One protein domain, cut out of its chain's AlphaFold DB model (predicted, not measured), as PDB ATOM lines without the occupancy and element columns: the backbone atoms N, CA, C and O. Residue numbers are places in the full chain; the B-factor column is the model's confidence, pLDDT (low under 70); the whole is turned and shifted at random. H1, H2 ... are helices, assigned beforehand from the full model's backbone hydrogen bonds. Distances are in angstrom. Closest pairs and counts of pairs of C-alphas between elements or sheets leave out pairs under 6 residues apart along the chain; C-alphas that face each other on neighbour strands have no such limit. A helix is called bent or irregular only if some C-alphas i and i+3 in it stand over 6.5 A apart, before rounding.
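This is residues 2 to 47 of the 123 residues of the protein "Alkanesulfonate monooxygenase SsuD/methylene tetrahydromethanopterin reductase-like flavin-dependent oxidoreductase (Luciferase family)" of Paraburkholderia bryophila (UniProt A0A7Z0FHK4). Two helices make an open V, joined at its point by a tight turn, with a looping lead-in of residues 2 to 13 on the side of H1 away from H2. The printed part has 46 residues with two named helices, H1 then H2, and no named strand: all helix. It is compact, with a radius of gyration of the C-alphas of 10.7 A, and spans 29 by 21 by 15 A.

H1, residues 14 to 27, and H2, residues 31 to 41, are close but not clearly touching; their closest C-alphas, of Val 24 and Leu 34, are 7.9 A apart. They run opposite ways at a steep tilt of 51 degrees. Every O i to N i+4 pair is within hydrogen-bond range in H1, and 5 of 7 in H2.

H1 begins at C-alpha 14 (-7.918, 33.361, 21.204) and is 20.0 A long. H2 is 16.4 A long and ends at C-alpha 41 (-4.610, 48.056, 29.149); it is neither bent nor irregular, but only just: C-alphas 37 and 40 are 6.2 A apart.

The two farthest C-alphas, of Thr 9 and Ile 47, are 30.8 A apart. The printed part has no cut, and no printed residue is under 70 in pLDDT.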
ATOM      1  N   ASP A   2     -23.524  33.114  27.165       77.81
ATOM      2  CA  ASP A   2     -24.032  32.838  25.814       77.81
ATOM      3  C   ASP A   2     -23.836  34.005  24.824       77.81
ATOM      4  O   ASP A   2     -23.773  33.785  23.620       77.81
ATOM      5  N   ASP A   3     -23.659  35.236  25.326       81.69
ATOM      6  CA  ASP A   3     -23.363  36.423  24.506       81.69
ATOM      7  C   ASP A   3     -21.923  36.471  23.949       81.69
ATOM      8  O   ASP A   3     -21.607  37.347  23.143       81.69
ATOM      9  N   PHE A   4     -21.024  35.582  24.393       82.56
ATOM     10  CA  PHE A   4     -19.627  35.548  23.951       82.56
ATOM     11  C   PHE A   4     -19.329  34.258  23.174       82.56
ATOM     12  O   PHE A   4     -19.790  33.189  23.574       82.56
ATOM     13  N   PRO A   5     -18.524  34.320  22.096       83.31
ATOM     14  CA  PRO A   5     -18.086  33.114  21.405       83.31
ATOM     15  C   PRO A   5     -17.186  32.276  22.316       83.31
ATOM     16  O   PRO A   5     -16.468  32.822  23.161       83.31
ATOM     17  N   ASP A   6     -17.158  30.961  22.096       86.00
ATOM     18  CA  ASP A   6     -16.144  30.100  22.707       86.00
ATOM     19  C   ASP A   6     -14.747  30.608  22.294       86.00
ATOM     20  O   ASP A   6     -14.447  30.635  21.091       86.00
ATOM     21  N   PRO A   7     -13.876  31.003  23.245       84.69
ATOM     22  CA  PRO A   7     -12.531  31.476  22.941       84.69
ATOM     23  C   PRO A   7     -11.714  30.530  22.056       84.69
ATOM     24  O   PRO A   7     -10.906  31.017  21.265       84.69
ATOM     25  N   ALA A   8     -11.935  29.213  22.139       85.94
ATOM     26  CA  ALA A   8     -11.238  28.220  21.317       85.94
ATOM     27  C   ALA A   8     -11.569  28.344  19.818       85.94
ATOM     28  O   ALA A   8     -10.779  27.941  18.964       85.94
ATOM     29  N   THR A   9     -12.718  28.934  19.485       89.25
ATOM     30  CA  THR A   9     -13.184  29.103  18.098       89.25
ATOM     31  C   THR A   9     -12.715  30.408  17.454       89.25
ATOM     32  O   THR A   9     -12.723  30.533  16.227       89.25
ATOM     33  N   VAL A  10     -12.252  31.374  18.252       87.50
ATOM     34  CA  VAL A  10     -11.765  32.665  17.755       87.50
ATOM     35  C   VAL A  10     -10.461  32.455  16.981       87.50
ATOM     36  O   VAL A  10      -9.577  31.732  17.417       87.50
ATOM     37  N   GLN A  11     -10.298  33.088  15.821       85.06
ATOM     38  CA  GLN A  11      -9.033  33.054  15.079       85.06
ATOM     39  C   GLN A  11      -8.206  34.311  15.378       85.06
ATOM     40  O   GLN A  11      -8.761  35.373  15.653       85.06
ATOM     41  N   ALA A  12      -6.875  34.185  15.365       78.31
ATOM     42  CA  ALA A  12      -5.877  35.232  15.653       78.31
ATOM     43  C   ALA A  12      -5.861  35.844  17.077       78.31
ATOM     44  O   ALA A  12      -4.805  36.295  17.516       78.31
ATOM     45  N   ALA A  13      -6.971  35.848  17.824       82.06
ATOM     46  CA  ALA A  13      -7.085  36.528  19.123       82.06
ATOM     47  C   ALA A  13      -7.649  35.649  20.261       82.06
ATOM     48  O   ALA A  13      -8.272  36.166  21.191       82.06
ATOM     49  N   GLN A  14      -7.413  34.333  20.214       86.88
ATOM     50  CA  GLN A  14      -7.918  33.361  21.204       86.88
ATOM     51  C   GLN A  14      -7.597  33.748  22.648       86.88
ATOM     52  O   GLN A  14      -8.481  33.772  23.503       86.88
ATOM     53  N   SER A  15      -6.343  34.126  22.914       83.19
ATOM     54  CA  SER A  15      -5.906  34.537  24.253       83.19
ATOM     55  C   SER A  15      -6.677  35.756  24.763       83.19
ATOM     56  O   SER A  15      -7.039  35.812  25.936       83.19
ATOM     57  N   ARG A  16      -6.995  36.718  23.888       85.06
ATOM     58  CA  ARG A  16      -7.758  37.913  24.266       85.06
ATOM     59  C   ARG A  16      -9.215  37.581  24.554       85.06
ATOM     60  O   ARG A  16      -9.752  38.085  25.538       85.06
ATOM     61  N   ALA A  17      -9.831  36.740  23.724       87.06
ATOM     62  CA  ALA A  17     -11.185  36.260  23.966       87.06
ATOM     63  C   ALA A  17     -11.270  35.563  25.331       87.06
ATOM     64  O   ALA A  17     -12.125  35.922  26.132       87.06
ATOM     65  N   ALA A  18     -10.311  34.684  25.642       87.62
ATOM     66  CA  ALA A  18     -10.241  33.993  26.928       87.62
ATOM     67  C   ALA A  18     -10.073  34.955  28.117       87.62
ATOM     68  O   ALA A  18     -10.729  34.790  29.141       87.62
ATOM     69  N   VAL A  19      -9.227  35.985  28.004       86.75
ATOM     70  CA  VAL A  19      -9.059  36.990  29.071       86.75
ATOM     71  C   VAL A  19     -10.368  37.737  29.347       86.75
ATOM     72  O   VAL A  19     -10.742  37.901  30.508       86.75
ATOM     73  N   ILE A  20     -11.080  38.169  28.301       87.69
ATOM     74  CA  ILE A  20     -12.328  38.931  28.451       87.69
ATOM     75  C   ILE A  20     -13.444  38.044  29.012       87.69
ATOM     76  O   ILE A  20     -14.131  38.458  29.944       87.69
ATOM     77  N   THR A  21     -13.616  36.825  28.496       89.12
ATOM     78  CA  THR A  21     -14.668  35.921  28.982       89.12
ATOM     79  C   THR A  21     -14.418  35.494  30.425       89.12
ATOM     80  O   THR A  21     -15.352  35.522  31.223       89.12
ATOM     81  N   ASN A  22     -13.169  35.202  30.806       87.81
ATOM     82  CA  ASN A  22     -12.811  34.888  32.194       87.81
ATOM     83  C   ASN A  22     -13.050  36.073  33.140       87.81
ATOM     84  O   ASN A  22     -13.543  35.882  34.253       87.81
ATOM     85  N   LEU A  23     -12.742  37.298  32.703       86.62
ATOM     86  CA  LEU A  23     -13.040  38.512  33.463       86.62
ATOM     87  C   LEU A  23     -14.549  38.655  33.701       86.62
ATOM     88  O   LEU A  23     -14.983  38.835  34.838       86.62
ATOM     89  N   VAL A  24     -15.355  38.532  32.643       90.12
ATOM     90  CA  VAL A  24     -16.820  38.635  32.730       90.12
ATOM     91  C   VAL A  24     -17.406  37.526  33.607       90.12
ATOM     92  O   VAL A  24     -18.308  37.800  34.400       90.12
ATOM     93  N   ALA A  25     -16.868  36.305  33.520       89.81
ATOM     94  CA  ALA A  25     -17.263  35.174  34.359       89.81
ATOM     95  C   ALA A  25     -17.096  35.478  35.850       89.81
ATOM     96  O   ALA A  25     -17.998  35.217  36.646       89.81
ATOM     97  N   ARG A  26     -15.922  36.015  36.208       89.69
ATOM     98  CA  ARG A  26     -15.496  36.234  37.590       89.69
ATOM     99  C   ARG A  26     -16.142  37.469  38.205       89.69
ATOM    100  O   ARG A  26     -16.582  37.413  39.346       89.69
ATOM    101  N   GLU A  27     -16.167  38.578  37.471       89.75
ATOM    102  CA  GLU A  27     -16.484  39.898  38.035       89.75
ATOM    103  C   GLU A  27     -17.887  40.394  37.679       89.75
ATOM    104  O   GLU A  27     -18.391  41.299  38.338       89.75
ATOM    105  N   ARG A  28     -18.537  39.807  36.661       91.06
ATOM    106  CA  ARG A  28     -19.874  40.202  36.172       91.06
ATOM    107  C   ARG A  28     -20.064  41.731  36.046       91.06
ATOM    108  O   ARG A  28     -21.045  42.272  36.562       91.06
ATOM    109  N   PRO A  29     -19.149  42.453  35.370       91.00
ATOM    110  CA  PRO A  29     -19.251  43.899  35.231       91.00
ATOM    111  C   PRO A  29     -20.425  44.296  34.327       91.00
ATOM    112  O   PRO A  29     -20.840  43.549  33.439       91.00
ATOM    113  N   THR A  30     -20.918  45.527  34.483       92.94
ATOM    114  CA  THR A  30     -21.774  46.138  33.453       92.94
ATOM    115  C   THR A  30     -20.977  46.353  32.164       92.94
ATOM    116  O   THR A  30     -19.755  46.511  32.213       92.94
ATOM    117  N   LEU A  31     -21.652  46.456  31.012       90.38
ATOM    118  CA  LEU A  31     -20.984  46.747  29.735       90.38
ATOM    119  C   LEU A  31     -20.108  48.008  29.816       90.38
ATOM    120  O   LEU A  31     -18.970  48.006  29.356       90.38
ATOM    121  N   ARG A  32     -20.608  49.071  30.458       92.06
ATOM    122  CA  ARG A  32     -19.856  50.317  30.667       92.06
ATOM    123  C   ARG A  32     -18.570  50.074  31.461       92.06
ATOM    124  O   ARG A  32     -17.515  50.553  31.058       92.06
ATOM    125  N   ALA A  33     -18.656  49.345  32.574       89.88
ATOM    126  CA  ALA A  33     -17.498  49.044  33.412       89.88
ATOM    127  C   ALA A  33     -16.475  48.170  32.669       89.88
ATOM    128  O   ALA A  33     -15.286  48.486  32.678       89.88
ATOM    129  N   LEU A  34     -16.946  47.147  31.947       88.81
ATOM    130  CA  LEU A  34     -16.101  46.299  31.108       88.81
ATOM    131  C   LEU A  34     -15.341  47.130  30.064       88.81
ATOM    132  O   LEU A  34     -14.125  46.998  29.935       88.81
ATOM    133  N   LEU A  35     -16.033  48.025  29.354       89.06
ATOM    134  CA  LEU A  35     -15.410  48.897  28.356       89.06
ATOM    135  C   LEU A  35     -14.367  49.838  28.975       89.06
ATOM    136  O   LEU A  35     -13.290  49.992  28.401       89.06
ATOM    137  N   HIS A  36     -14.627  50.418  30.151       86.88
ATOM    138  CA  HIS A  36     -13.636  51.246  30.851       86.88
ATOM    139  C   HIS A  36     -12.391  50.454  31.264       86.88
ATOM    140  O   HIS A  36     -11.273  50.935  31.082       86.88
ATOM    141  N   GLN A  37     -12.562  49.235  31.772       81.94
ATOM    142  CA  GLN A  37     -11.445  48.387  32.187       81.94
ATOM    143  C   GLN A  37     -10.589  47.940  30.992       81.94
ATOM    144  O   GLN A  37      -9.359  47.913  31.066       81.94
ATOM    145  N   LEU A  38     -11.226  47.646  29.857       84.38
ATOM    146  CA  LEU A  38     -10.525  47.286  28.625       84.38
ATOM    147  C   LEU A  38      -9.879  48.492  27.927       84.38
ATOM    148  O   LEU A  38      -8.904  48.306  27.200       84.38
ATOM    149  N   ALA A  39     -10.357  49.716  28.154       81.00
ATOM    150  CA  ALA A  39      -9.819  50.909  27.500       81.00
ATOM    151  C   ALA A  39      -8.355  51.197  27.872       81.00
ATOM    152  O   ALA A  39      -7.589  51.622  27.012       81.00
ATOM    153  N   GLY A  40      -7.955  50.948  29.125       72.88
ATOM    154  CA  GLY A  40      -6.612  51.291  29.612       72.88
ATOM    155  C   GLY A  40      -5.519  50.341  29.121       72.88
ATOM    156  O   GLY A  40      -4.580  50.752  28.450       72.88
ATOM    157  N   ALA A  41      -5.647  49.053  29.439       74.75
ATOM    158  CA  ALA A  41      -4.610  48.056  29.149       74.75
ATOM    159  C   ALA A  41      -5.113  46.883  28.309       74.75
ATOM    160  O   ALA A  41      -4.441  45.859  28.211       74.75
ATOM    161  N   ARG A  42      -6.310  46.985  27.714       75.44
ATOM    162  CA  ARG A  42      -6.937  45.923  26.908       75.44
ATOM    163  C   ARG A  42      -7.096  44.587  27.642       75.44
ATOM    164  O   ARG A  42      -7.281  43.563  26.994       75.44
ATOM    165  N   GLY A  43      -7.042  44.578  28.974       74.50
ATOM    166  CA  GLY A  43      -7.094  43.370  29.804       74.50
ATOM    167  C   GLY A  43      -5.727  42.790  30.195       74.50
ATOM    168  O   GLY A  43      -5.685  41.691  30.734       74.50
ATOM    169  N   HIS A  44      -4.613  43.482  29.931       83.12
ATOM    170  CA  HIS A  44      -3.352  43.161  30.610       83.12
ATOM    171  C   HIS A  44      -3.409  43.595  32.077       83.12
ATOM    172  O   HIS A  44      -4.212  44.456  32.444       83.12
ATOM    173  N   PHE A  45      -2.545  43.006  32.903       86.44
ATOM    174  CA  PHE A  45      -2.404  43.395  34.300       86.44
ATOM    175  C   PHE A  45      -2.012  44.873  34.410       86.44
ATOM    176  O   PHE A  45      -1.065  45.321  33.762       86.44
ATOM    177  N   THR A  46      -2.748  45.620  35.230       88.88
ATOM    178  CA  THR A  46      -2.475  47.024  35.528       88.88
ATOM    179  C   THR A  46      -2.189  47.190  37.006       88.88
ATOM    180  O   THR A  46      -2.860  46.615  37.860       88.88
ATOM    181  N   ILE A  47      -1.205  48.026  37.307       90.38
ATOM    182  CA  ILE A  47      -0.890  48.440  38.665       90.38
ATOM    183  C   ILE A  47      -0.591  49.934  38.671       90.38
ATOM    184  O   ILE A  47       0.044  50.454  37.756       90.38
TER     185      ILE A  47